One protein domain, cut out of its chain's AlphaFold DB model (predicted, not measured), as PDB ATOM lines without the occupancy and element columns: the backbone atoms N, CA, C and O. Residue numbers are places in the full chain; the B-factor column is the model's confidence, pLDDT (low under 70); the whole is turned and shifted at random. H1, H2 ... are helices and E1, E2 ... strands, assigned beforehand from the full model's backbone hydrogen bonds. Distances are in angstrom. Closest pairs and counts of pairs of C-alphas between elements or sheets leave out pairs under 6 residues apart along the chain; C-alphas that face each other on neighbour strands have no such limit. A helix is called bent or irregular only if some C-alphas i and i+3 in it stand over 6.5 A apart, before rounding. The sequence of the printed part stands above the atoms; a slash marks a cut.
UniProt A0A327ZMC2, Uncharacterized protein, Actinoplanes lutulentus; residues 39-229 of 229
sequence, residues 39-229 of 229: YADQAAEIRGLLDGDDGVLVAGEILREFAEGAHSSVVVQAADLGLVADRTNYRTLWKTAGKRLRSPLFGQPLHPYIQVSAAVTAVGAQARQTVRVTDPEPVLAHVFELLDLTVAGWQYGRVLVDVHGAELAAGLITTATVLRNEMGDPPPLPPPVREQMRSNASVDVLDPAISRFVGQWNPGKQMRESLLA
ATOM      1  N   TYR A  39     -38.914 -11.386  24.679       94.50
ATOM      2  CA  TYR A  39     -38.727 -12.841  24.738       94.50
ATOM      3  C   TYR A  39     -37.297 -13.271  24.401       94.50
ATOM      4  O   TYR A  39     -36.740 -14.103  25.108       94.50
ATOM      5  N   ALA A  40     -36.684 -12.653  23.387       93.12
ATOM      6  CA  ALA A  40     -35.305 -12.939  22.997       93.12
ATOM      7  C   ALA A  40     -34.294 -12.630  24.115       93.12
ATOM      8  O   ALA A  40     -33.382 -13.420  24.349       93.12
ATOM      9  N   ASP A  41     -34.485 -11.525  24.841       96.38
ATOM     10  CA  ASP A  41     -33.596 -11.133  25.937       96.38
ATOM     11  C   ASP A  41     -33.734 -12.109  27.120       96.38
ATOM     12  O   ASP A  41     -32.732 -12.579  27.656       96.38
ATOM     13  N   GLN A  42     -34.970 -12.495  27.469       97.69
ATOM     14  CA  GLN A  42     -35.220 -13.519  28.492       97.69
ATOM     15  C   GLN A  42     -34.608 -14.874  28.100       97.69
ATOM     16  O   GLN A  42     -33.959 -15.523  28.915       97.69
ATOM     17  N   ALA A  43     -34.779 -15.299  26.843       97.69
ATOM     18  CA  ALA A  43     -34.221 -16.554  26.347       97.69
ATOM     19  C   ALA A  43     -32.682 -16.554  26.374       97.69
ATOM     20  O   ALA A  43     -32.070 -17.560  26.732       97.69
ATOM     21  N   ALA A  44     -32.048 -15.426  26.040       97.06
ATOM     22  CA  ALA A  44     -30.597 -15.276  26.105       97.06
ATOM     23  C   ALA A  44     -30.067 -15.359  27.547       97.06
ATOM     24  O   ALA A  44     -29.053 -16.018  27.783       97.06
ATOM     25  N   GLU A  45     -30.761 -14.744  28.511       97.81
ATOM     26  CA  GLU A  45     -30.401 -14.834  29.931       97.81
ATOM     27  C   GLU A  45     -30.530 -16.274  30.445       97.81
ATOM     28  O   GLU A  45     -29.587 -16.801  31.035       97.81
ATOM     29  N   ILE A  46     -31.645 -16.951  30.144       98.06
ATOM     30  CA  ILE A  46     -31.844 -18.362  30.507       98.06
ATOM     31  C   ILE A  46     -30.762 -19.238  29.883       98.06
ATOM     32  O   ILE A  46     -30.201 -20.087  30.568       98.06
ATOM     33  N   ARG A  47     -30.408 -19.019  28.612       97.38
ATOM     34  CA  ARG A  47     -29.328 -19.770  27.964       97.38
ATOM     35  C   ARG A  47     -28.023 -19.651  28.749       97.38
ATOM     36  O   ARG A  47     -27.348 -20.659  28.907       97.38
ATOM     37  N   GLY A  48     -27.683 -18.459  29.248       96.31
ATOM     38  CA  GLY A  48     -26.488 -18.253  30.074       96.31
ATOM     39  C   GLY A  48     -26.544 -18.983  31.422       96.31
ATOM     40  O   GLY A  48     -25.516 -19.446  31.907       96.31
ATOM     41  N   LEU A  49     -27.736 -19.147  32.008       96.56
ATOM     42  CA  LEU A  49     -27.934 -19.967  33.214       96.56
ATOM     43  C   LEU A  49     -27.773 -21.473  32.945       96.56
ATOM     44  O   LEU A  49     -27.443 -22.222  33.861       96.56
ATOM     45  N   LEU A  50     -28.006 -21.915  31.706       97.31
ATOM     46  CA  LEU A  50     -27.947 -23.320  31.284       97.31
ATOM     47  C   LEU A  50     -26.570 -23.736  30.723       97.31
ATOM     48  O   LEU A  50     -26.441 -24.804  30.116       97.31
ATOM     49  N   ASP A  51     -25.529 -22.927  30.921       94.38
ATOM     50  CA  ASP A  51     -24.160 -23.291  30.548       94.38
ATOM     51  C   ASP A  51     -23.587 -24.361  31.508       94.38
ATOM     52  O   ASP A  51     -23.738 -24.292  32.729       94.38
ATOM     53  N   GLY A  52     -22.885 -25.358  30.960       93.69
ATOM     54  CA  GLY A  52     -22.238 -26.430  31.726       93.69
ATOM     55  C   GLY A  52     -23.080 -27.699  31.904       93.69
ATOM     56  O   GLY A  52     -24.207 -27.809  31.433       93.69
ATOM     57  N   ASP A  53     -22.499 -28.702  32.570       95.31
ATOM     58  CA  ASP A  53     -23.040 -30.070  32.624       95.31
ATOM     59  C   ASP A  53     -24.431 -30.137  33.292       95.31
ATOM     60  O   ASP A  53     -25.329 -30.791  32.762       95.31
ATOM     61  N   ASP A  54     -24.631 -29.443  34.418       95.12
ATOM     62  CA  ASP A  54     -25.940 -29.371  35.088       95.12
ATOM     63  C   ASP A  54     -26.942 -28.515  34.302       95.12
ATOM     64  O   ASP A  54     -28.119 -28.864  34.224       95.12
ATOM     65  N   GLY A  55     -26.478 -27.439  33.660       96.44
ATOM     66  CA  GLY A  55     -27.308 -26.592  32.805       96.44
ATOM     67  C   GLY A  55     -27.860 -27.347  31.595       96.44
ATOM     68  O   GLY A  55     -29.046 -27.252  31.294       96.44
ATOM     69  N   VAL A  56     -27.044 -28.194  30.960       96.75
ATOM     70  CA  VAL A  56     -27.473 -29.080  29.867       96.75
ATOM     71  C   VAL A  56     -28.512 -30.103  30.330       96.75
ATOM     72  O   VAL A  56     -29.470 -30.369  29.605       96.75
ATOM     73  N   LEU A  57     -28.362 -30.662  31.534       97.00
ATOM     74  CA  LEU A  57     -29.365 -31.570  32.096       97.00
ATOM     75  C   LEU A  57     -30.701 -30.865  32.332       97.00
ATOM     76  O   LEU A  57     -31.743 -31.396  31.957       97.00
ATOM     77  N   VAL A  58     -30.669 -29.652  32.887       98.06
ATOM     78  CA  VAL A  58     -31.874 -28.832  33.074       98.06
ATOM     79  C   VAL A  58     -32.483 -28.439  31.727       98.06
ATOM     80  O   VAL A  58     -33.699 -28.482  31.578       98.06
ATOM     81  N   ALA A  59     -31.670 -28.124  30.717       98.56
ATOM     82  CA  ALA A  59     -32.155 -27.843  29.370       98.56
ATOM     83  C   ALA A  59     -32.879 -29.061  28.765       98.56
ATOM     84  O   ALA A  59     -33.980 -28.918  28.240       98.56
ATOM     85  N   GLY A  60     -32.309 -30.265  28.894       98.31
ATOM     86  CA  GLY A  60     -32.971 -31.509  28.490       98.31
ATOM     87  C   GLY A  60     -34.291 -31.741  29.234       98.31
ATOM     88  O   GLY A  60     -35.290 -32.106  28.614       98.31
ATOM     89  N   GLU A  61     -34.320 -31.451  30.535       98.06
ATOM     90  CA  GLU A  61     -35.524 -31.561  31.362       98.06
ATOM     91  C   GLU A  61     -36.619 -30.567  30.948       98.06
ATOM     92  O   GLU A  61     -37.779 -30.955  30.845       98.06
ATOM     93  N   ILE A  62     -36.271 -29.319  30.616       98.56
ATOM     94  CA  ILE A  62     -37.212 -28.321  30.075       98.56
ATOM     95  C   ILE A  62     -37.866 -28.835  28.786       98.56
ATOM     96  O   ILE A  62     -39.081 -28.717  28.619       98.56
ATOM     97  N   LEU A  63     -37.080 -29.418  27.871       98.69
ATOM     98  CA  LEU A  63     -37.607 -29.974  26.618       98.69
ATOM     99  C   LEU A  63     -38.542 -31.155  26.879       98.69
ATOM    100  O   LEU A  63     -39.601 -31.239  26.255       98.69
ATOM    101  N   ARG A  64     -38.176 -32.032  27.820       98.38
ATOM    102  CA  ARG A  64     -39.005 -33.160  28.249       98.38
ATOM    103  C   ARG A  64     -40.318 -32.678  28.861       98.38
ATOM    104  O   ARG A  64     -41.376 -33.056  28.369       98.38
ATOM    105  N   GLU A  65     -40.274 -31.831  29.890       98.25
ATOM    106  CA  GLU A  65     -41.467 -31.303  30.568       98.25
ATOM    107  C   GLU A  65     -42.417 -30.614  29.585       98.25
ATOM    108  O   GLU A  65     -43.628 -30.848  29.612       98.25
ATOM    109  N   PHE A  66     -41.873 -29.807  28.673       98.44
ATOM    110  CA  PHE A  66     -42.679 -29.115  27.678       98.44
ATOM    111  C   PHE A  66     -43.294 -30.077  26.650       98.44
ATOM    112  O   PHE A  66     -44.470 -29.928  26.310       98.44
ATOM    113  N   ALA A  67     -42.552 -31.089  26.189       98.12
ATOM    114  CA  ALA A  67     -43.070 -32.113  25.283       98.12
ATOM    115  C   ALA A  67     -44.169 -32.970  25.939       98.12
ATOM    116  O   ALA A  67     -45.215 -33.188  25.329       98.12
ATOM    117  N   GLU A  68     -43.990 -33.385  27.197       97.94
ATOM    118  CA  GLU A  68     -45.007 -34.121  27.965       97.94
ATOM    119  C   GLU A  68     -46.277 -33.287  28.190       97.94
ATOM    120  O   GLU A  68     -47.397 -33.779  28.014       97.94
ATOM    121  N   GLY A  69     -46.121 -32.008  28.543       97.88
ATOM    122  CA  GLY A  69     -47.244 -31.087  28.713       97.88
ATOM    123  C   GLY A  69     -48.001 -30.849  27.405       97.88
ATOM    124  O   GLY A  69     -49.238 -30.893  27.365       97.88
ATOM    125  N   ALA A  70     -47.271 -30.669  26.300       97.38
ATOM    126  CA  ALA A  70     -47.865 -30.523  24.978       97.38
ATOM    127  C   ALA A  70     -48.603 -31.800  24.548       97.38
ATOM    128  O   ALA A  70     -49.759 -31.712  24.127       97.38
ATOM    129  N   HIS A  71     -47.996 -32.979  24.722       97.50
ATOM    130  CA  HIS A  71     -48.637 -34.264  24.443       97.50
ATOM    131  C   HIS A  71     -49.925 -34.438  25.254       97.50
ATOM    132  O   HIS A  71     -50.979 -34.733  24.691       97.50
ATOM    133  N   SER A  72     -49.871 -34.173  26.561       97.25
ATOM    134  CA  SER A  72     -51.031 -34.268  27.454       97.25
ATOM    135  C   SER A  72     -52.171 -33.349  27.004       97.25
ATOM    136  O   SER A  72     -53.331 -33.760  26.963       97.25
ATOM    137  N   SER A  73     -51.847 -32.121  26.580       96.75
ATOM    138  CA  SER A  73     -52.825 -31.191  26.005       96.75
ATOM    139  C   SER A  73     -53.451 -31.731  24.717       96.75
ATOM    140  O   SER A  73     -54.662 -31.615  24.522       96.75
ATOM    141  N   VAL A  74     -52.651 -32.342  23.838       96.62
ATOM    142  CA  VAL A  74     -53.147 -32.954  22.598       96.62
ATOM    143  C   VAL A  74     -54.062 -34.141  22.894       96.62
ATOM    144  O   VAL A  74     -55.100 -34.259  22.250       96.62
ATOM    145  N   VAL A  75     -53.725 -34.989  23.869       97.75
ATOM    146  CA  VAL A  75     -54.544 -36.148  24.267       97.75
ATOM    147  C   VAL A  75     -55.934 -35.709  24.722       97.75
ATOM    148  O   VAL A  75     -56.926 -36.239  24.222       97.75
ATOM    149  N   VAL A  76     -56.014 -34.714  25.610       97.50
ATOM    150  CA  VAL A  76     -57.298 -34.171  26.088       97.50
ATOM    151  C   VAL A  76     -58.111 -33.612  24.921       97.50
ATOM    152  O   VAL A  76     -59.262 -33.992  24.728       97.50
ATOM    153  N   GLN A  77     -57.492 -32.776  24.081       96.88
ATOM    154  CA  GLN A  77     -58.179 -32.193  22.929       96.88
ATOM    155  C   GLN A  77     -58.627 -33.248  21.912       96.88
ATOM    156  O   GLN A  77     -59.696 -33.114  21.333       96.88
ATOM    157  N   ALA A  78     -57.838 -34.296  21.666       97.50
ATOM    158  CA  ALA A  78     -58.214 -35.368  20.749       97.50
ATOM    159  C   ALA A  78     -59.422 -36.151  21.281       97.50
ATOM    160  O   ALA A  78     -60.370 -36.382  20.526       97.50
ATOM    161  N   ALA A  79     -59.421 -36.483  22.576       97.81
ATOM    162  CA  ALA A  79     -60.517 -37.190  23.229       97.81
ATOM    163  C   ALA A  79     -61.842 -36.411  23.135       97.81
ATOM    164  O   ALA A  79     -62.858 -36.992  22.749       97.81
ATOM    165  N   ASP A  80     -61.815 -35.092  23.356       97.62
ATOM    166  CA  ASP A  80     -62.988 -34.209  23.221       97.62
ATOM    167  C   ASP A  80     -63.586 -34.206  21.800       97.62
ATOM    168  O   ASP A  80     -64.756 -33.879  21.593       97.62
ATOM    169  N   LEU A  81     -62.788 -34.569  20.791       97.31
ATOM    170  CA  LEU A  81     -63.207 -34.648  19.392       97.31
ATOM    171  C   LEU A  81     -63.547 -36.079  18.944       97.31
ATOM    172  O   LEU A  81     -63.893 -36.256  17.773       97.31
ATOM    173  N   GLY A  82     -63.453 -37.072  19.836       97.56
ATOM    174  CA  GLY A  82     -63.625 -38.493  19.516       97.56
ATOM    175  C   GLY A  82     -62.470 -39.080  18.697       97.56
ATOM    176  O   GLY A  82     -62.680 -39.988  17.895       97.56
ATOM    177  N   LEU A  83     -61.264 -38.528  18.847       97.38
ATOM    178  CA  LEU A  83     -60.049 -38.917  18.129       97.38
ATOM    179  C   LEU A  83     -58.992 -39.461  19.101       97.38
ATOM    180  O   LEU A  83     -59.060 -39.239  20.308       97.38
ATOM    181  N   VAL A  84     -57.982 -40.147  18.563       96.12
ATOM    182  CA  VAL A  84     -56.848 -40.679  19.334       96.12
ATOM    183  C   VAL A  84     -55.571 -39.957  18.919       96.12
ATOM    184  O   VAL A  84     -55.303 -39.795  17.727       96.12
ATOM    185  N   ALA A  85     -54.787 -39.521  19.905       95.44
ATOM    186  CA  ALA A  85     -53.476 -38.936  19.674       95.44
ATOM    187  C   ALA A  85     -52.407 -40.031  19.567       95.44
ATOM    188  O   ALA A  85     -52.276 -40.867  20.457       95.44
ATOM    189  N   ASP A  86     -51.623 -39.991  18.492       93.81
ATOM    190  CA  ASP A  86     -50.423 -40.808  18.321       93.81
ATOM    191  C   ASP A  86     -49.193 -39.927  18.545       93.81
ATOM    192  O   ASP A  86     -48.909 -39.027  17.753       93.81
ATOM    193  N   ARG A  87     -48.459 -40.196  19.629       94.94
ATOM    194  CA  ARG A  87     -47.255 -39.443  19.999       94.94
ATOM    195  C   ARG A  87     -46.140 -39.546  18.960       94.94
ATOM    196  O   ARG A  87     -45.315 -38.649  18.844       94.94
ATOM    197  N   THR A  88     -46.115 -40.630  18.191       90.81
ATOM    198  CA  THR A  88     -45.090 -40.849  17.166       90.81
ATOM    199  C   THR A  88     -45.390 -40.097  15.867       90.81
ATOM    200  O   THR A  88     -44.506 -39.954  15.016       90.81
ATOM    201  N   ASN A  89     -46.629 -39.615  15.698       90.88
ATOM    202  CA  ASN A  89     -47.079 -38.939  14.491       90.88
ATOM    203  C   ASN A  89     -48.331 -38.072  14.727       90.88
ATOM    204  O   ASN A  89     -49.464 -38.464  14.419       90.88
ATOM    205  N   TYR A  90     -48.130 -36.831  15.176       92.94
ATOM    206  CA  TYR A  90     -49.234 -35.892  15.393       92.94
ATOM    207  C   TYR A  90     -49.894 -35.426  14.093       92.94
ATOM    208  O   TYR A  90     -51.040 -34.968  14.106       92.94
ATOM    209  N   ARG A  91     -49.208 -35.540  12.950       92.56
ATOM    210  CA  ARG A  91     -49.701 -35.036  11.659       92.56
ATOM    211  C   ARG A  91     -51.003 -35.695  11.231       92.56
ATOM    212  O   ARG A  91     -51.851 -35.019  10.658       92.56
ATOM    213  N   THR A  92     -51.183 -36.987  11.507       92.75
ATOM    214  CA  THR A  92     -52.438 -37.700  11.205       92.75
ATOM    215  C   THR A  92     -53.608 -37.067  11.949       92.75
ATOM    216  O   THR A  92     -54.620 -36.722  11.340       92.75
ATOM    217  N   LEU A  93     -53.438 -36.839  13.251       95.06
ATOM    218  CA  LEU A  93     -54.437 -36.181  14.083       95.06
ATOM    219  C   LEU A  93     -54.720 -34.752  13.585       95.06
ATOM    220  O   LEU A  93     -55.880 -34.377  13.409       95.06
ATOM    221  N   TRP A  94     -53.674 -33.976  13.294       94.94
ATOM    222  CA  TRP A  94     -53.795 -32.611  12.783       94.94
ATOM    223  C   TRP A  94     -54.502 -32.530  11.426       94.94
ATOM    224  O   TRP A  94     -55.325 -31.640  11.233       94.94
ATOM    225  N   LYS A  95     -54.249 -33.460  10.499       94.81
ATOM    226  CA  LYS A  95     -54.959 -33.529   9.209       94.81
ATOM    227  C   LYS A  95     -56.457 -33.768   9.392       94.81
ATOM    228  O   LYS A  95     -57.254 -33.176   8.671       94.81
ATOM    229  N   THR A  96     -56.832 -34.614  10.352       95.75
ATOM    230  CA  THR A  96     -58.236 -34.955  10.617       95.75
ATOM    231  C   THR A  96     -58.965 -33.847  11.373       95.75
ATOM    232  O   THR A  96     -60.081 -33.478  11.012       95.75
ATOM    233  N   ALA A  97     -58.361 -33.302  12.428       95.75
ATOM    234  CA  ALA A  97     -59.017 -32.307  13.270       95.75
ATOM    235  C   ALA A  97     -58.869 -30.869  12.737       95.75
ATOM    236  O   ALA A  97     -59.764 -30.037  12.927       95.75
ATOM    237  N   GLY A  98     -57.757 -30.568  12.063       94.25
ATOM    238  CA  GLY A  98     -57.421 -29.250  11.530       94.25
ATOM    239  C   GLY A  98     -57.552 -28.150  12.582       94.25
ATOM    240  O   GLY A  98     -57.095 -28.284  13.715       94.25
ATOM    241  N   LYS A  99     -58.275 -27.083  12.228       93.69
ATOM    242  CA  LYS A  99     -58.563 -25.926  13.099       93.69
ATOM    243  C   LYS A  99     -59.355 -26.237  14.382       93.69
ATOM    244  O   LYS A  99     -59.580 -25.328  15.174       93.69
ATOM    245  N   ARG A 100     -59.866 -27.464  14.560       95.31
ATOM    246  CA  ARG A 100     -60.542 -27.874  15.807       95.31
ATOM    247  C   ARG A 100     -59.544 -28.135  16.935       95.31
ATOM    248  O   ARG A 100     -59.945 -28.093  18.092       95.31
ATOM    249  N   LEU A 101     -58.274 -28.379  16.606       94.50
ATOM    250  CA  LEU A 101     -57.188 -28.431  17.579       94.50
ATOM    251  C   LEU A 101     -56.588 -27.044  17.765       94.50
ATOM    252  O   LEU A 101     -56.299 -26.334  16.800       94.50
ATOM    253  N   ARG A 102     -56.366 -26.674  19.023       93.44
ATOM    254  CA  ARG A 102     -55.591 -25.494  19.400       93.44
ATOM    255  C   ARG A 102     -54.123 -25.885  19.516       93.44
ATOM    256  O   ARG A 102     -53.809 -27.022  19.871       93.44
ATOM    257  N   SER A 103     -53.225 -24.934  19.252       92.75
ATOM    258  CA  SER A 103     -51.790 -25.157  19.456       92.75
ATOM    259  C   SER A 103     -51.525 -25.587  20.906       92.75
ATOM    260  O   SER A 103     -51.883 -24.838  21.820       92.75
ATOM    261  N   PRO A 104     -50.894 -26.750  21.144       93.75
ATOM    262  CA  PRO A 104     -50.594 -27.210  22.498       93.75
ATOM    263  C   PRO A 104     -49.412 -26.455  23.127       93.75
ATOM    264  O   PRO A 104     -49.143 -26.631  24.313       93.75
ATOM    265  N   LEU A 105     -48.721 -25.608  22.354       94.00
ATOM    266  CA  LEU A 105     -47.484 -24.942  22.766       94.00
ATOM    267  C   LEU A 105     -47.708 -23.775  23.742       94.00
ATOM    268  O   LEU A 105     -46.818 -23.459  24.518       94.00
ATOM    269  N   PHE A 106     -48.881 -23.134  23.723       89.94
ATOM    270  CA  PHE A 106     -49.144 -21.899  24.487       89.94
ATOM    271  C   PHE A 106     -50.010 -22.097  25.740       89.94
ATOM    272  O   PHE A 106     -50.431 -21.125  26.358       89.94
ATOM    273  N   GLY A 107     -50.290 -23.347  26.117       85.00
ATOM    274  CA  GLY A 107     -51.044 -23.693  27.329       85.00
ATOM    275  C   GLY A 107     -50.185 -24.251  28.464       85.00
ATOM    276  O   GLY A 107     -50.737 -24.764  29.432       85.00
ATOM    277  N   GLN A 108     -48.859 -24.211  28.321       90.56
ATOM    278  CA  GLN A 108     -47.918 -24.862  29.232       90.56
ATOM    279  C   GLN A 108     -47.321 -23.861  30.235       90.56
ATOM    280  O   GLN A 108     -47.237 -22.672  29.918       90.56
ATOM    281  N   PRO A 109     -46.854 -24.317  31.417       91.25
ATOM    282  CA  PRO A 109     -46.136 -23.459  32.365       91.25
ATOM    283  C   PRO A 109     -44.859 -22.838  31.777       91.25
ATOM    284  O   PRO A 109     -44.522 -21.696  32.079       91.25
ATOM    285  N   LEU A 110     -44.157 -23.586  30.923       95.56
ATOM    286  CA  LEU A 110     -42.967 -23.132  30.206       95.56
ATOM    287  C   LEU A 110     -43.386 -22.489  28.881       95.56
ATOM    288  O   LEU A 110     -44.182 -23.058  28.138       95.56
ATOM    289  N   HIS A 111     -42.847 -21.315  28.559       96.88
ATOM    290  CA  HIS A 111     -43.213 -20.587  27.349       96.88
ATOM    291  C   HIS A 111     -42.337 -21.017  26.153       96.88
ATOM    292  O   HIS A 111     -41.104 -21.044  26.275       96.88
ATOM    293  N   PRO A 112     -42.923 -21.285  24.967       96.56
ATOM    294  CA  PRO A 112     -42.189 -21.807  23.809       96.56
ATOM    295  C   PRO A 112     -41.079 -20.862  23.329       96.56
ATOM    296  O   PRO A 112     -40.000 -21.294  22.936       96.56
ATOM    297  N   TYR A 113     -41.316 -19.553  23.394       96.75
ATOM    298  CA  TYR A 113     -40.369 -18.553  22.882       96.75
ATOM    299  C   TYR A 113     -39.351 -18.071  23.917       96.75
ATOM    300  O   TYR A 113     -38.475 -17.286  23.577       96.75
ATOM    301  N   ILE A 114     -39.475 -18.509  25.175       97.69
ATOM    302  CA  ILE A 114     -38.589 -18.086  26.264       97.69
ATOM    303  C   ILE A 114     -37.803 -19.303  26.752       97.69
ATOM    304  O   ILE A 114     -36.683 -19.528  26.298       97.69
ATOM    305  N   GLN A 115     -38.401 -20.132  27.611       98.31
ATOM    306  CA  GLN A 115     -37.716 -21.266  28.231       98.31
ATOM    307  C   GLN A 115     -37.349 -22.343  27.208       98.31
ATOM    308  O   GLN A 115     -36.225 -22.834  27.212       98.31
ATOM    309  N   VAL A 116     -38.272 -22.695  26.308       98.50
ATOM    310  CA  VAL A 116     -38.034 -23.774  25.335       98.50
ATOM    311  C   VAL A 116     -36.990 -23.347  24.310       98.50
ATOM    312  O   VAL A 116     -36.027 -24.074  24.096       98.50
ATOM    313  N   SER A 117     -37.116 -22.149  23.731       98.44
ATOM    314  CA  SER A 117     -36.109 -21.603  22.808       98.44
ATOM    315  C   SER A 117     -34.707 -21.536  23.440       98.44
ATOM    316  O   SER A 117     -33.718 -21.944  22.821       98.44
ATOM    317  N   ALA A 118     -34.616 -21.111  24.706       98.50
ATOM    318  CA  ALA A 118     -33.361 -21.103  25.453       98.50
ATOM    319  C   ALA A 118     -32.789 -22.513  25.656       98.50
ATOM    320  O   ALA A 118     -31.603 -22.729  25.408       98.50
ATOM    321  N   ALA A 119     -33.622 -23.479  26.051       98.69
ATOM    322  CA  ALA A 119     -33.212 -24.864  26.263       98.69
ATOM    323  C   ALA A 119     -32.750 -25.543  24.964       98.69
ATOM    324  O   ALA A 119     -31.692 -26.168  24.946       98.69
ATOM    325  N   VAL A 120     -33.487 -25.359  23.862       98.62
ATOM    326  CA  VAL A 120     -33.088 -25.819  22.520       98.62
ATOM    327  C   VAL A 120     -31.710 -25.263  22.167       98.62
ATOM    328  O   VAL A 120     -30.806 -26.014  21.801       98.62
ATOM    329  N   THR A 121     -31.517 -23.955  22.348       98.50
ATOM    330  CA  THR A 121     -30.243 -23.289  22.050       98.50
ATOM    331  C   THR A 121     -29.107 -23.800  22.938       98.50
ATOM    332  O   THR A 121     -28.016 -24.052  22.432       98.50
ATOM    333  N   ALA A 122     -29.343 -23.985  24.241       98.44
ATOM    334  CA  ALA A 122     -28.343 -24.491  25.181       98.44
ATOM    335  C   ALA A 122     -27.895 -25.915  24.822       98.44
ATOM    336  O   ALA A 122     -26.694 -26.186  24.779       98.44
ATOM    337  N   VAL A 123     -28.848 -26.794  24.492       98.50
ATOM    338  CA  VAL A 123     -28.584 -28.166  24.038       98.50
ATOM    339  C   VAL A 123     -27.786 -28.173  22.733       98.50
ATOM    340  O   VAL A 123     -26.770 -28.860  22.640       98.50
ATOM    341  N   GLY A 124     -28.199 -27.387  21.735       97.94
ATOM    342  CA  GLY A 124     -27.519 -27.321  20.439       97.94
ATOM    343  C   GLY A 124     -26.108 -26.737  20.532       97.94
ATOM    344  O   GLY A 124     -25.159 -27.312  19.997       97.94
ATOM    345  N   ALA A 125     -25.935 -25.633  21.264       98.06
ATOM    346  CA  ALA A 125     -24.630 -24.999  21.469       98.06
ATOM    347  C   ALA A 125     -23.647 -25.904  22.231       98.06
ATOM    348  O   ALA A 125     -22.432 -25.792  22.064       98.06
ATOM    349  N   GLN A 126     -24.174 -26.820  23.045       98.00
ATOM    350  CA  GLN A 126     -23.414 -27.765  23.851       98.00
ATOM    351  C   GLN A 126     -23.651 -29.215  23.386       98.00
ATOM    352  O   GLN A 126     -23.629 -30.131  24.202       98.00
ATOM    353  N   ALA A 127     -23.863 -29.471  22.087       97.81
ATOM    354  CA  ALA A 127     -24.270 -30.791  21.574       97.81
ATOM    355  C   ALA A 127     -23.326 -31.937  21.985       97.81
ATOM    356  O   ALA A 127     -23.762 -32.938  22.554       97.81
ATOM    357  N   ARG A 128     -22.011 -31.753  21.808       97.75
ATOM    358  CA  ARG A 128     -20.988 -32.725  22.235       97.75
ATOM    359  C   ARG A 128     -21.060 -33.026  23.731       97.75
ATOM    360  O   ARG A 128     -20.865 -34.157  24.175       97.75
ATOM    361  N   GLN A 129     -21.290 -31.982  24.517       96.50
ATOM    362  CA  GLN A 129     -21.418 -32.075  25.961       96.50
ATOM    363  C   GLN A 129     -22.721 -32.788  26.344       96.50
ATOM    364  O   GLN A 129     -22.690 -33.656  27.208       96.50
ATOM    365  N   THR A 130     -23.821 -32.496  25.649       97.06
ATOM    366  CA  THR A 130     -25.125 -33.151  25.805       97.06
ATOM    367  C   THR A 130     -25.017 -34.653  25.594       97.06
ATOM    368  O   THR A 130     -25.374 -35.411  26.492       97.06
ATOM    369  N   VAL A 131     -24.415 -35.099  24.487       97.00
ATOM    370  CA  VAL A 131     -24.177 -36.532  24.216       97.00
ATOM    371  C   VAL A 131     -23.303 -37.185  25.295       97.00
ATOM    372  O   VAL A 131     -23.429 -38.374  25.573       97.00
ATOM    373  N   ARG A 132     -22.408 -36.421  25.934       95.75
ATOM    374  CA  ARG A 132     -21.525 -36.935  26.989       95.75
ATOM    375  C   ARG A 132     -22.237 -37.148  28.327       95.75
ATOM    376  O   ARG A 132     -21.819 -38.033  29.072       95.75
ATOM    377  N   VAL A 133     -23.206 -36.300  28.674       95.19
ATOM    378  CA  VAL A 133     -23.751 -36.205  30.047       95.19
ATOM    379  C   VAL A 133     -25.218 -36.562  30.177       95.19
ATOM    380  O   VAL A 133     -25.716 -36.658  31.294       95.19
ATOM    381  N   THR A 134     -25.895 -36.767  29.056       94.19
ATOM    382  CA  THR A 134     -27.301 -37.168  28.993       94.19
ATOM    383  C   THR A 134     -27.430 -38.464  28.202       94.19
ATOM    384  O   THR A 134     -26.476 -38.897  27.554       94.19
ATOM    385  N   ASP A 135     -28.611 -39.077  28.247       94.56
ATOM    386  CA  ASP A 135     -29.030 -39.973  27.175       94.56
ATOM    387  C   ASP A 135     -29.506 -39.104  25.990       94.56
ATOM    388  O   ASP A 135     -30.516 -38.403  26.126       94.56
ATOM    389  N   PRO A 136     -28.775 -39.065  24.857       96.25
ATOM    390  CA  PRO A 136     -29.086 -38.146  23.767       96.25
ATOM    391  C   PRO A 136     -30.326 -38.550  22.962       96.25
ATOM    392  O   PRO A 136     -30.912 -37.692  22.300       96.25
ATOM    393  N   GLU A 137     -30.736 -39.821  22.990       97.25
ATOM    394  CA  GLU A 137     -31.867 -40.298  22.188       97.25
ATOM    395  C   GLU A 137     -33.208 -39.695  22.654       97.25
ATOM    396  O   GLU A 137     -33.896 -39.102  21.815       97.25
ATOM    397  N   PRO A 138     -33.565 -39.708  23.955       97.12
ATOM    398  CA  PRO A 138     -34.751 -39.010  24.455       97.12
ATOM    399  C   PRO A 138     -34.742 -37.503  24.172       97.12
ATOM    400  O   PRO A 138     -35.756 -36.945  23.757       97.12
ATOM    401  N   VAL A 139     -33.595 -36.835  24.338       98.12
ATOM    402  CA  VAL A 139     -33.476 -35.392  24.064       98.12
ATOM    403  C   VAL A 139     -33.765 -35.107  22.590       98.12
ATOM    404  O   VAL A 139     -34.568 -34.230  22.270       98.12
ATOM    405  N   LEU A 140     -33.163 -35.882  21.684       98.44
ATOM    406  CA  LEU A 140     -33.401 -35.756  20.250       98.44
ATOM    407  C   LEU A 140     -34.863 -36.064  19.881       98.44
ATOM    408  O   LEU A 140     -35.438 -35.370  19.039       98.44
ATOM    409  N   ALA A 141     -35.476 -37.065  20.517       98.06
ATOM    410  CA  ALA A 141     -36.884 -37.394  20.322       98.06
ATOM    411  C   ALA A 141     -37.796 -36.217  20.702       98.06
ATOM    412  O   ALA A 141     -38.665 -35.851  19.910       98.06
ATOM    413  N   HIS A 142     -37.554 -35.561  21.843       98.31
ATOM    414  CA  HIS A 142     -38.308 -34.372  22.249       98.31
ATOM    415  C   HIS A 142     -38.087 -33.184  21.306       98.31
ATOM    416  O   HIS A 142     -39.046 -32.504  20.951       98.31
ATOM    417  N   VAL A 143     -36.861 -32.960  20.821       98.56
ATOM    418  CA  VAL A 143     -36.592 -31.921  19.809       98.56
ATOM    419  C   VAL A 143     -37.424 -32.160  18.541       98.56
ATOM    420  O   VAL A 143     -38.049 -31.231  18.026       98.56
ATOM    421  N   PHE A 144     -37.488 -33.400  18.044       98.31
ATOM    422  CA  PHE A 144     -38.305 -33.721  16.870       98.31
ATOM    423  C   PHE A 144     -39.812 -33.666  17.137       98.31
ATOM    424  O   PHE A 144     -40.558 -33.219  16.267       98.31
ATOM    425  N   GLU A 145     -40.261 -34.086  18.317       97.88
ATOM    426  CA  GLU A 145     -41.660 -33.995  18.745       97.88
ATOM    427  C   GLU A 145     -42.139 -32.536  18.770       97.88
ATOM    428  O   GLU A 145     -43.164 -32.208  18.169       97.88
ATOM    429  N   LEU A 146     -41.365 -31.634  19.379       97.81
ATOM    430  CA  LEU A 146     -41.687 -30.206  19.415       97.81
ATOM    431  C   LEU A 146     -41.662 -29.571  18.023       97.81
ATOM    432  O   LEU A 146     -42.512 -28.729  17.710       97.81
ATOM    433  N   LEU A 147     -40.733 -29.995  17.164       97.56
ATOM    434  CA  LEU A 147     -40.670 -29.541  15.778       97.56
ATOM    435  C   LEU A 147     -41.908 -29.973  14.983       97.56
ATOM    436  O   LEU A 147     -42.482 -29.151  14.265       97.56
ATOM    437  N   ASP A 148     -42.349 -31.226  15.129       96.25
ATOM    438  CA  ASP A 148     -43.560 -31.716  14.462       96.25
ATOM    439  C   ASP A 148     -44.806 -30.979  14.956       96.25
ATOM    440  O   ASP A 148     -45.565 -30.456  14.142       96.25
ATOM    441  N   LEU A 149     -44.988 -30.844  16.275       95.56
ATOM    442  CA  LEU A 149     -46.120 -30.111  16.855       95.56
ATOM    443  C   LEU A 149     -46.188 -28.660  16.363       95.56
ATOM    444  O   LEU A 149     -47.272 -28.170  16.033       95.56
ATOM    445  N   THR A 150     -45.035 -27.994  16.266       95.31
ATOM    446  CA  THR A 150     -44.928 -26.619  15.762       95.31
ATOM    447  C   THR A 150     -45.365 -26.534  14.300       95.31
ATOM    448  O   THR A 150     -46.289 -25.794  13.959       95.31
ATOM    449  N   VAL A 151     -44.750 -27.334  13.428       95.25
ATOM    450  CA  VAL A 151     -44.971 -27.235  11.980       95.25
ATOM    451  C   VAL A 151     -46.337 -27.795  11.562       95.25
ATOM    452  O   VAL A 151     -46.988 -27.239  10.673       95.25
ATOM    453  N   ALA A 152     -46.821 -28.856  12.213       93.50
ATOM    454  CA  ALA A 152     -48.151 -29.410  11.959       93.50
ATOM    455  C   ALA A 152     -49.264 -28.427  12.361       93.50
ATOM    456  O   ALA A 152     -50.247 -28.280  11.627       93.50
ATOM    457  N   GLY A 153     -49.090 -27.702  13.473       92.38
ATOM    458  CA  GLY A 153     -50.011 -26.646  13.895       92.38
ATOM    459  C   GLY A 153     -50.137 -25.526  12.858       92.38
ATOM    460  O   GLY A 153     -51.245 -25.069  12.567       92.38
ATOM    461  N   TRP A 154     -49.032 -25.127  12.230       93.81
ATOM    462  CA  TRP A 154     -49.061 -24.133  11.153       93.81
ATOM    463  C   TRP A 154     -49.768 -24.660   9.907       93.81
ATOM    464  O   TRP A 154     -50.651 -23.999   9.358       93.81
ATOM    465  N   GLN A 155     -49.418 -25.874   9.479       91.62
ATOM    466  CA  GLN A 155     -49.909 -26.429   8.223       91.62
ATOM    467  C   GLN A 155     -51.400 -26.785   8.267       91.62
ATOM    468  O   GLN A 155     -52.118 -26.566   7.291       91.62
ATOM    469  N   TYR A 156     -51.871 -27.351   9.378       92.56
ATOM    470  CA  TYR A 156     -53.219 -27.918   9.471       92.56
ATOM    471  C   TYR A 156     -54.109 -27.183  10.477       92.56
ATOM    472  O   TYR A 156     -55.321 -27.082  10.275       92.56
ATOM    473  N   GLY A 157     -53.518 -26.631  11.539       88.44
ATOM    474  CA  GLY A 157     -54.226 -25.875  12.575       88.44
ATOM    475  C   GLY A 157     -54.514 -24.419  12.215       88.44
ATOM    476  O   GLY A 157     -55.273 -23.766  12.925       88.44
ATOM    477  N   ARG A 158     -53.941 -23.905  11.112       85.19
ATOM    478  CA  ARG A 158     -53.945 -22.473  10.750       85.19
ATOM    479  C   ARG A 158     -53.389 -21.582  11.866       85.19
ATOM    480  O   ARG A 158     -53.830 -20.446  12.038       85.19
ATOM    481  N   VAL A 159     -52.439 -22.108  12.636       89.12
ATOM    482  CA  VAL A 159     -51.687 -21.314  13.606       89.12
ATOM    483  C   VAL A 159     -50.815 -20.343  12.819       89.12
ATOM    484  O   VAL A 159     -50.055 -20.764  11.946       89.12
ATOM    485  N   LEU A 160     -50.965 -19.049  13.095       90.38
ATOM    486  CA  LEU A 160     -50.182 -18.011  12.439       90.38
ATOM    487  C   LEU A 160     -48.701 -18.181  12.787       90.38
ATOM    488  O   LEU A 160     -48.361 -18.416  13.946       90.38
ATOM    489  N   VAL A 161     -47.840 -18.058  11.782       94.00
ATOM    490  CA  VAL A 161     -46.392 -18.120  11.971       94.00
ATOM    491  C   VAL A 161     -45.893 -16.713  12.235       94.00
ATOM    492  O   VAL A 161     -46.012 -15.845  11.371       94.00
ATOM    493  N   ASP A 162     -45.348 -16.488  13.425       95.06
ATOM    494  CA  ASP A 162     -44.614 -15.270  13.745       95.06
ATOM    495  C   ASP A 162     -43.093 -15.502  13.673       95.06
ATOM    496  O   ASP A 162     -42.622 -16.636  13.522       95.06
ATOM    497  N   VAL A 163     -42.316 -14.419  13.748       95.88
ATOM    498  CA  VAL A 163     -40.844 -14.476  13.738       95.88
ATOM    499  C   VAL A 163     -40.283 -15.380  14.839       95.88
ATOM    500  O   VAL A 163     -39.363 -16.144  14.570       95.88
ATOM    501  N   HIS A 164     -40.873 -15.385  16.036       95.19
ATOM    502  CA  HIS A 164     -40.400 -16.196  17.161       95.19
ATOM    503  C   HIS A 164     -40.683 -17.690  16.965       95.19
ATOM    504  O   HIS A 164     -39.866 -18.538  17.322       95.19
ATOM    505  N   GLY A 165     -41.813 -18.033  16.353       95.75
ATOM    506  CA  GLY A 165     -42.148 -19.392  15.953       95.75
ATOM    507  C   GLY A 165     -41.221 -19.900  14.852       95.75
ATOM    508  O   GLY A 165     -40.761 -21.042  14.921       95.75
ATOM    509  N   ALA A 166     -40.905 -19.058  13.864       96.75
ATOM    510  CA  ALA A 166     -39.923 -19.379  12.829       96.75
ATOM    511  C   ALA A 166     -38.516 -19.582  13.424       96.75
ATOM    512  O   ALA A 166     -37.852 -20.568  13.097       96.75
ATOM    513  N   GLU A 167     -38.090 -18.712  14.345       96.56
ATOM    514  CA  GLU A 167     -36.827 -18.830  15.087       96.56
ATOM    515  C   GLU A 167     -36.764 -20.119  15.915       96.56
ATOM    516  O   GLU A 167     -35.781 -20.855  15.821       96.56
ATOM    517  N   LEU A 168     -37.821 -20.445  16.670       97.88
ATOM    518  CA  LEU A 168     -37.905 -21.684  17.446       97.88
ATOM    519  C   LEU A 168     -37.759 -22.913  16.543       97.88
ATOM    520  O   LEU A 168     -36.966 -23.809  16.830       97.88
ATOM    521  N   ALA A 169     -38.494 -22.960  15.433       98.19
ATOM    522  CA  ALA A 169     -38.447 -24.091  14.515       98.19
ATOM    523  C   ALA A 169     -37.074 -24.221  13.826       98.19
ATOM    524  O   ALA A 169     -36.549 -25.330  13.708       98.19
ATOM    525  N   ALA A 170     -36.448 -23.108  13.432       97.88
ATOM    526  CA  ALA A 170     -35.078 -23.102  12.917       97.88
ATOM    527  C   ALA A 170     -34.059 -23.576  13.973       97.88
ATOM    528  O   ALA A 170     -33.153 -24.354  13.652       97.88
ATOM    529  N   GLY A 171     -34.228 -23.160  15.231       98.31
ATOM    530  CA  GLY A 171     -33.419 -23.602  16.365       98.31
ATOM    531  C   GLY A 171     -33.551 -25.103  16.627       98.31
ATOM    532  O   GLY A 171     -32.541 -25.781  16.806       98.31
ATOM    533  N   LEU A 172     -34.771 -25.647  16.565       98.75
ATOM    534  CA  LEU A 172     -35.038 -27.084  16.700       98.75
ATOM    535  C   LEU A 172     -34.370 -27.893  15.578       98.75
ATOM    536  O   LEU A 172     -33.713 -28.893  15.858       98.75
ATOM    537  N   ILE A 173     -34.473 -27.444  14.320       98.62
ATOM    538  CA  ILE A 173     -33.811 -28.094  13.172       98.62
ATOM    539  C   ILE A 173     -32.287 -28.086  13.344       98.62
ATOM    540  O   ILE A 173     -31.630 -29.117  13.170       98.62
ATOM    541  N   THR A 174     -31.726 -26.931  13.703       98.50
ATOM    542  CA  THR A 174     -30.281 -26.770  13.904       98.50
ATOM    543  C   THR A 174     -29.797 -27.666  15.040       98.50
ATOM    544  O   THR A 174     -28.842 -28.417  14.862       98.50
ATOM    545  N   THR A 175     -30.504 -27.658  16.169       98.62
ATOM    546  CA  THR A 175     -30.195 -28.468  17.356       98.62
ATOM    547  C   THR A 175     -30.267 -29.961  17.062       98.62
ATOM    548  O   THR A 175     -29.339 -30.693  17.395       98.62
ATOM    549  N   ALA A 176     -31.319 -30.419  16.377       98.44
ATOM    550  CA  ALA A 176     -31.433 -31.811  15.947       98.44
ATOM    551  C   ALA A 176     -30.265 -32.224  15.040       98.44
ATOM    552  O   ALA A 176     -29.743 -33.328  15.170       98.44
ATOM    553  N   THR A 177     -29.837 -31.336  14.141       98.31
ATOM    554  CA  THR A 177     -28.710 -31.586  13.234       98.31
ATOM    555  C   THR A 177     -27.406 -31.758  14.008       98.31
ATOM    556  O   THR A 177     -26.740 -32.782  13.870       98.31
ATOM    557  N   VAL A 178     -27.057 -30.796  14.868       97.88
ATOM    558  CA  VAL A 178     -25.792 -30.850  15.616       97.88
ATOM    559  C   VAL A 178     -25.766 -31.986  16.639       97.88
ATOM    560  O   VAL A 178     -24.740 -32.640  16.768       97.88
ATOM    561  N   LEU A 179     -26.886 -32.292  17.308       97.88
ATOM    562  CA  LEU A 179     -26.972 -33.454  18.198       97.88
ATOM    563  C   LEU A 179     -26.743 -34.756  17.436       97.88
ATOM    564  O   LEU A 179     -25.924 -35.566  17.859       97.88
ATOM    565  N   ARG A 180     -27.423 -34.945  16.299       97.62
ATOM    566  CA  ARG A 180     -27.255 -36.149  15.474       97.62
ATOM    567  C   ARG A 180     -25.819 -36.326  14.995       97.62
ATOM    568  O   ARG A 180     -25.355 -37.457  14.964       97.62
ATOM    569  N   ASN A 181     -25.125 -35.239  14.665       97.31
ATOM    570  CA  ASN A 181     -23.727 -35.286  14.226       97.31
ATOM    571  C   ASN A 181     -22.751 -35.665  15.352       97.31
ATOM    572  O   ASN A 181     -21.679 -36.199  15.078       97.31
ATOM    573  N   GLU A 182     -23.110 -35.396  16.608       97.88
ATOM    574  CA  GLU A 182     -22.320 -35.787  17.781       97.88
ATOM    575  C   GLU A 182     -22.662 -37.206  18.275       97.88
ATOM    576  O   GLU A 182     -21.880 -37.820  19.004       97.88
ATOM    577  N   MET A 183     -23.818 -37.753  17.880       96.75
ATOM    578  CA  MET A 183     -24.195 -39.140  18.154       96.75
ATOM    579  C   MET A 183     -23.398 -40.090  17.255       96.75
ATOM    580  O   MET A 183     -23.353 -39.927  16.041       96.75
ATOM    581  N   GLY A 184     -22.796 -41.124  17.847       93.25
ATOM    582  CA  GLY A 184     -22.052 -42.130  17.078       93.25
ATOM    583  C   GLY A 184     -22.937 -42.978  16.155       93.25
ATOM    584  O   GLY A 184     -22.489 -43.374  15.085       93.25
ATOM    585  N   ASP A 185     -24.181 -43.238  16.568       93.88
ATOM    586  CA  ASP A 185     -25.197 -43.968  15.800       93.88
ATOM    587  C   ASP A 185     -26.569 -43.304  16.034       93.88
ATOM    588  O   ASP A 185     -27.284 -43.666  16.973       93.88
ATOM    589  N   PRO A 186     -26.903 -42.226  15.298       94.56
ATOM    590  CA  PRO A 186     -28.158 -41.516  15.501       94.56
ATOM    591  C   PRO A 186     -29.356 -42.343  15.004       94.56
ATOM    592  O   PRO A 186     -29.281 -42.940  13.926       94.56
ATOM    593  N   PRO A 187     -30.509 -42.306  15.702       95.25
ATOM    594  CA  PRO A 187     -31.709 -42.999  15.253       95.25
ATOM    595  C   PRO A 187     -32.186 -42.470  13.887       95.25
ATOM    596  O   PRO A 187     -31.903 -41.321  13.506       95.25
ATOM    597  N   PRO A 188     -32.943 -43.283  13.127       95.44
ATOM    598  CA  PRO A 188     -33.510 -42.847  11.860       95.44
ATOM    599  C   PRO A 188     -34.458 -41.659  12.061       95.44
ATOM    600  O   PRO A 188     -35.153 -41.552  13.070       95.44
ATOM    601  N   LEU A 189     -34.538 -40.786  11.051       97.00
ATOM    602  CA  LEU A 189     -35.446 -39.639  11.091       97.00
ATOM    603  C   LEU A 189     -36.909 -40.092  11.284       97.00
ATOM    604  O   LEU A 189     -37.389 -40.931  10.501       97.00
ATOM    605  N   PRO A 190     -37.650 -39.507  12.249       96.31
ATOM    606  CA  PRO A 190     -39.039 -39.871  12.500       96.31
ATOM    607  C   PRO A 190     -39.926 -39.734  11.249       96.31
ATOM    608  O   PRO A 190     -39.686 -38.858  10.407       96.31
ATOM    609  N   PRO A 191     -40.976 -40.566  11.095       95.19
ATOM    610  CA  PRO A 191     -41.946 -40.437  10.007       95.19
ATOM    611  C   PRO A 191     -42.459 -39.005   9.752       95.19
ATOM    612  O   PRO A 191     -42.405 -38.598   8.586       95.19
ATOM    613  N   PRO A 192     -42.879 -38.212  10.765       95.44
ATOM    614  CA  PRO A 192     -43.370 -36.851  10.528       95.44
ATOM    615  C   PRO A 192     -42.308 -35.910   9.946       95.44
ATOM    616  O   PRO A 192     -42.607 -35.125   9.047       95.44
ATOM    617  N   VAL A 193     -41.050 -36.038  10.378       96.56
ATOM    618  CA  VAL A 193     -39.924 -35.243   9.859       96.56
ATOM    619  C   VAL A 193     -39.667 -35.583   8.392       96.56
ATOM    620  O   VAL A 193     -39.593 -34.694   7.545       96.56
ATOM    621  N   ARG A 194     -39.618 -36.878   8.055       96.44
ATOM    622  CA  ARG A 194     -39.462 -37.333   6.663       96.44
ATOM    623  C   ARG A 194     -40.625 -36.891   5.778       96.44
ATOM    624  O   ARG A 194     -40.412 -36.589   4.607       96.44
ATOM    625  N   GLU A 195     -41.851 -36.876   6.301       95.25
ATOM    626  CA  GLU A 195     -43.007 -36.326   5.588       95.25
ATOM    627  C   GLU A 195     -42.824 -34.829   5.319       95.25
ATOM    628  O   GLU A 195     -42.950 -34.399   4.172       95.25
ATOM    629  N   GLN A 196     -42.455 -34.052   6.339       95.50
ATOM    630  CA  GLN A 196     -42.259 -32.612   6.208       95.50
ATOM    631  C   GLN A 196     -41.143 -32.261   5.216       95.50
ATOM    632  O   GLN A 196     -41.305 -31.343   4.415       95.50
ATOM    633  N   MET A 197     -40.048 -33.020   5.196       96.62
ATOM    634  CA  MET A 197     -38.945 -32.845   4.242       96.62
ATOM    635  C   MET A 197     -39.361 -33.038   2.777       96.62
ATOM    636  O   MET A 197     -38.712 -32.498   1.883       96.62
ATOM    637  N   ARG A 198     -40.435 -33.792   2.504       95.94
ATOM    638  CA  ARG A 198     -40.987 -33.956   1.145       95.94
ATOM    639  C   ARG A 198     -41.886 -32.792   0.729       95.94
ATOM    640  O   ARG A 198     -42.227 -32.681  -0.446       95.94
ATOM    641  N   SER A 199     -42.284 -31.939   1.670       93.56
ATOM    642  CA  SER A 199     -43.093 -30.758   1.390       93.56
ATOM    643  C   SER A 199     -42.238 -29.622   0.824       93.56
ATOM    644  O   SER A 199     -41.136 -29.352   1.300       93.56
ATOM    645  N   ASN A 200     -42.787 -28.917  -0.166       93.88
ATOM    646  CA  ASN A 200     -42.253 -27.648  -0.667       93.88
ATOM    647  C   ASN A 200     -43.109 -26.445  -0.228       93.88
ATOM    648  O   ASN A 200     -42.941 -25.357  -0.768       93.88
ATOM    649  N   ALA A 201     -44.030 -26.632   0.723       92.38
ATOM    650  CA  ALA A 201     -44.884 -25.552   1.203       92.38
ATOM    651  C   ALA A 201     -44.076 -24.514   1.996       92.38
ATOM    652  O   ALA A 201     -43.358 -24.862   2.937       92.38
ATOM    653  N   SER A 202     -44.238 -23.248   1.621       94.25
ATOM    654  CA  SER A 202     -43.767 -22.105   2.399       94.25
ATOM    655  C   SER A 202     -44.885 -21.580   3.300       94.25
ATOM    656  O   SER A 202     -46.065 -21.700   2.967       94.25
ATOM    657  N   VAL A 203     -44.504 -20.985   4.424       93.88
ATOM    658  CA  VAL A 203     -45.380 -20.245   5.337       93.88
ATOM    659  C   VAL A 203     -44.988 -18.772   5.323       93.88
ATOM    660  O   VAL A 203     -43.798 -18.453   5.284       93.88
ATOM    661  N   ASP A 204     -45.974 -17.878   5.341       95.50
ATOM    662  CA  ASP A 204     -45.732 -16.445   5.508       95.50
ATOM    663  C   ASP A 204     -45.444 -16.144   6.984       95.50
ATOM    664  O   ASP A 204     -46.179 -16.591   7.866       95.50
ATOM    665  N   VAL A 205     -44.380 -15.387   7.253       96.81
ATOM    666  CA  VAL A 205     -43.919 -15.064   8.610       96.81
ATOM    667  C   VAL A 205     -44.334 -13.644   8.975       96.81
ATOM    668  O   VAL A 205     -43.931 -12.688   8.309       96.81
ATOM    669  N   LEU A 206     -45.135 -13.504  10.028       96.75
ATOM    670  CA  LEU A 206     -45.555 -12.228  10.601       96.75
ATOM    671  C   LEU A 206     -44.508 -11.715  11.599       96.75
ATOM    672  O   LEU A 206     -44.120 -12.425  12.521       96.75
ATOM    673  N   ASP A 207     -44.121 -10.449  11.494       94.62
ATOM    674  CA  ASP A 207     -43.479  -9.747  12.603       94.62
ATOM    675  C   ASP A 207     -44.557  -9.062  13.466       94.62
ATOM    676  O   ASP A 207     -45.229  -8.137  12.986       94.62
ATOM    677  N   PRO A 208     -44.756  -9.497  14.726       88.88
ATOM    678  CA  PRO A 208     -45.760  -8.917  15.606       88.88
ATOM    679  C   PRO A 208     -45.418  -7.479  16.023       88.88
ATOM    680  O   PRO A 208     -46.336  -6.704  16.288       88.88
ATOM    681  N   ALA A 209     -44.139  -7.081  16.030       89.44
ATOM    682  CA  ALA A 209     -43.719  -5.738  16.433       89.44
ATOM    683  C   ALA A 209     -44.169  -4.660  15.436       89.44
ATOM    684  O   ALA A 209     -44.449  -3.528  15.829       89.44
ATOM    685  N   ILE A 210     -44.270  -5.018  14.152       91.81
ATOM    686  CA  ILE A 210     -44.725  -4.117  13.081       91.81
ATOM    687  C   ILE A 210     -46.047  -4.553  12.438       91.81
ATOM    688  O   ILE A 210     -46.536  -3.875  11.532       91.81
ATOM    689  N   SER A 211     -46.632  -5.668  12.893       91.06
ATOM    690  CA  SER A 211     -47.889  -6.253  12.399       91.06
ATOM    691  C   SER A 211     -47.917  -6.455  10.876       91.06
ATOM    692  O   SER A 211     -48.906  -6.142  10.210       91.06
ATOM    693  N   ARG A 212     -46.813  -6.951  10.299       94.06
ATOM    694  CA  ARG A 212     -46.669  -7.170   8.846       94.06
ATOM    695  C   ARG A 212     -45.931  -8.461   8.538       94.06
ATOM    696  O   ARG A 212     -45.073  -8.886   9.304       94.06
ATOM    697  N   PHE A 213     -46.250  -9.065   7.394       95.31
ATOM    698  CA  PHE A 213     -45.480 -10.190   6.877       95.31
ATOM    699  C   PHE A 213     -44.100  -9.709   6.424       95.31
ATOM    700  O   PHE A 213     -44.002  -8.776   5.626       95.31
ATOM    701  N   VAL A 214     -43.049 -10.333   6.952       96.06
ATOM    702  CA  VAL A 214     -41.644  -9.960   6.703       96.06
ATOM    703  C   VAL A 214     -40.924 -10.923   5.763       96.06
ATOM    704  O   VAL A 214     -39.820 -10.632   5.313       96.06
ATOM    705  N   GLY A 215     -41.549 -12.049   5.418       94.62
ATOM    706  CA  GLY A 215     -41.001 -12.987   4.448       94.62
ATOM    707  C   GLY A 215     -41.749 -14.310   4.398       94.62
ATOM    708  O   GLY A 215     -42.780 -14.491   5.045       94.62
ATOM    709  N   GLN A 216     -41.188 -15.237   3.627       94.88
ATOM    710  CA  GLN A 216     -41.650 -16.614   3.526       94.88
ATOM    711  C   GLN A 216     -40.570 -17.567   4.011       94.88
ATOM    712  O   GLN A 216     -39.392 -17.397   3.699       94.88
ATOM    713  N   TRP A 217     -40.986 -18.604   4.730       95.31
ATOM    714  CA  TRP A 217     -40.097 -19.636   5.236       95.31
ATOM    715  C   TRP A 217     -40.561 -21.024   4.798       95.31
ATOM    716  O   TRP A 217     -41.753 -21.309   4.807       95.31
ATOM    717  N   ASN A 218     -39.635 -21.903   4.406       96.50
ATOM    718  CA  ASN A 218     -39.948 -23.267   3.975       96.50
ATOM    719  C   ASN A 218     -39.284 -24.284   4.921       96.50
ATOM    720  O   ASN A 218     -38.113 -24.629   4.717       96.50
ATOM    721  N   PRO A 219     -40.022 -24.804   5.924       95.88
ATOM    722  CA  PRO A 219     -39.467 -25.742   6.895       95.88
ATOM    723  C   PRO A 219     -38.965 -27.037   6.244       95.88
ATOM    724  O   PRO A 219     -37.936 -27.571   6.643       95.88
ATOM    725  N   GLY A 220     -39.663 -27.544   5.218       97.06
ATOM    726  CA  GLY A 220     -39.292 -28.792   4.540       97.06
ATOM    727  C   GLY A 220     -37.986 -28.679   3.751       97.06
ATOM    728  O   GLY A 220     -37.179 -29.609   3.732       97.06
ATOM    729  N   LYS A 221     -37.740 -27.523   3.123       97.12
ATOM    730  CA  LYS A 221     -36.457 -27.199   2.491       97.12
ATOM    731  C   LYS A 221     -35.343 -27.106   3.534       97.12
ATOM    732  O   LYS A 221     -34.352 -27.812   3.382       97.12
ATOM    733  N   GLN A 222     -35.531 -26.331   4.605       96.88
ATOM    734  CA  GLN A 222     -34.500 -26.181   5.635       96.88
ATOM    735  C   GLN A 222     -34.158 -27.520   6.308       96.88
ATOM    736  O   GLN A 222     -32.987 -27.840   6.470       96.88
ATOM    737  N   MET A 223     -35.154 -28.356   6.625       97.88
ATOM    738  CA  MET A 223     -34.905 -29.697   7.171       97.88
ATOM    739  C   MET A 223     -34.073 -30.569   6.226       97.88
ATOM    740  O   MET A 223     -33.202 -31.292   6.696       97.88
ATOM    741  N   ARG A 224     -34.310 -30.518   4.906       97.38
ATOM    742  CA  ARG A 224     -33.481 -31.245   3.928       97.38
ATOM    743  C   ARG A 224     -32.048 -30.738   3.909       97.38
ATOM    744  O   ARG A 224     -31.136 -31.552   3.913       97.38
ATOM    745  N   GLU A 225     -31.868 -29.423   3.896       96.25
ATOM    746  CA  GLU A 225     -30.546 -28.793   3.859       96.25
ATOM    747  C   GLU A 225     -29.747 -29.030   5.145       96.25
ATOM    748  O   GLU A 225     -28.529 -29.076   5.083       96.25
ATOM    749  N   SER A 226     -30.403 -29.198   6.298       96.12
ATOM    750  CA  SER A 226     -29.710 -29.428   7.572       96.12
ATOM    751  C   SER A 226     -29.560 -30.911   7.934       96.12
ATOM    752  O   SER A 226     -28.487 -31.327   8.345       96.12
ATOM    753  N   LEU A 227     -30.604 -31.736   7.783       94.88
ATOM    754  CA  LEU A 227     -30.617 -33.113   8.312       94.88
ATOM    755  C   LEU A 227     -30.069 -34.176   7.347       94.88
ATOM    756  O   LEU A 227     -29.918 -35.330   7.768       94.88
ATOM    757  N   LEU A 228     -29.840 -33.816   6.078       92.38
ATOM    758  CA  LEU A 228     -29.264 -34.687   5.041       92.38
ATOM    759  C   LEU A 228     -27.885 -34.223   4.546       92.38
ATOM    760  O   LEU A 228     -27.362 -34.843   3.620       92.38
ATOM    761  N   ALA A 229     -27.366 -33.120   5.088       77.88
ATOM    762  CA  ALA A 229     -26.057 -32.583   4.723       77.88
ATOM    763  C   ALA A 229     -24.902 -33.395   5.316       77.88
ATOM    764  O   ALA A 229     -25.113 -34.066   6.352       77.88
TER     765      ALA A 229
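What this domain is: This is residues 39 to 229 of the 229 residues of an uncharacterized protein of Actinoplanes lutulentus (UniProt A0A327ZMC2). A helical hairpin, H6 and H7, makes the core, with the long H2 and H4 covering one side of it, H9 with H8 across it covering the opposite side, and a small two-stranded hairpin, E1 and E2, beside the first residues of H7. H2, H4, H6 and H7 form an up-and-down bundle, in which each helix runs against the one before it; H1 packs on H4, H3 on the last part of H6, and H5 on the first residues of H2 and the last part of H7. The 191 printed residues include nine named helices and two named strands, in the order H1 to H8, E1, E2, H9; the sheet E1 - E2 is antiparallel, and the class is mostly helix. The whole is compact and rounded, with a radius of gyration of the C-alphas of 15.8 A and spans of 42 by 38 by 34 A.

How they stand to each other: E1, residues 203 to 207, and E2, residues 212 to 217, form a hairpin of antiparallel strands at 143 degrees; N 205 and O 215 are 2.9 A apart and N 203 and O 217 2.8 A, within hydrogen-bond range. Residues 161 to 162 pair parallel with residues 205 to 206 of E1. The closest C-alphas of E1 and H7, residues 163 to 182, are those of Asp 207 and Val 163, 5.5 A apart. H7 and H6, residues 136 to 157, form a helical hairpin and are both hubs, touching four helices each; they touch at a shallow tilt of 31 degrees, opposite ways, closest at C-alphas Leu 172 and Val 143, 6.0 A. H9, residues 219 to 227, touches H7 at a shallow tilt of 23 degrees, the same way, with C-alphas Leu 227 and Thr 177 5.5 A apart at the closest. H8, residues 191 to 197, touches H9 about perpendicular, at 77 degrees, with the closest C-alphas, Met 197 and Gly 220, 4.1 A apart. H4, residues 112 to 125, touches H7 at a shallow tilt of 26 degrees, the same way, closest at C-alphas Gly 124 and Thr 175, 4.2 A. H2, residues 53 to 80, touches H4 with its residues 55 to 66 alone, at a steep tilt of 44 degrees, opposite ways, closest at C-alphas Ala 59 and Ala 119, 4.4 A. H1, residues 39 to 49, touches H4, with C-alphas Ala 43 and Ile 114 4.6 A apart at the closest. H5, residues 127 to 133, touches H2 about perpendicular, at 84 degrees, closest at C-alphas Thr 130 and Val 56, 6.2 A. H3, residues 90 to 100, touches residues 148 to 157 of H6, closest at C-alphas Lys 99 and Gly 157, 4.4 A. H2 and H7 are apart. Every O i to N i+4 pair is within hydrogen-bond range in H1, H2, H5, H6, H7, H8 and H9, against 5 of 7 in H3 and 8 of 10 in H4.

Where its parts are: H1 begins at C-alpha 39, (-38.727, -12.841, 24.738). H2 is the longest helix, 41.2 A from C-alpha 53 at (-23.040, -30.070, 32.624) to C-alpha 80 at (-62.988, -34.209, 23.221). H6 measures 30.1 A, H7 28.5 A and H4 18.0 A; E1 measures 12.9 A and E2 14.5 A. H3 is irregular, with C-alphas 96 and 99 9.4 A apart. H9 ends at C-alpha 227, (-30.617, -33.113, 8.312).

The domain as a whole: The two C-alphas farthest apart are those of Gly 52 and Gly 82, 44.8 A. The printed part has no cut and ends at Ala 229, the chain's last residue. The link from H3 to H4, 11 residues, is long. The mean pLDDT of the printed part is 95.8, and no printed residue is under 70.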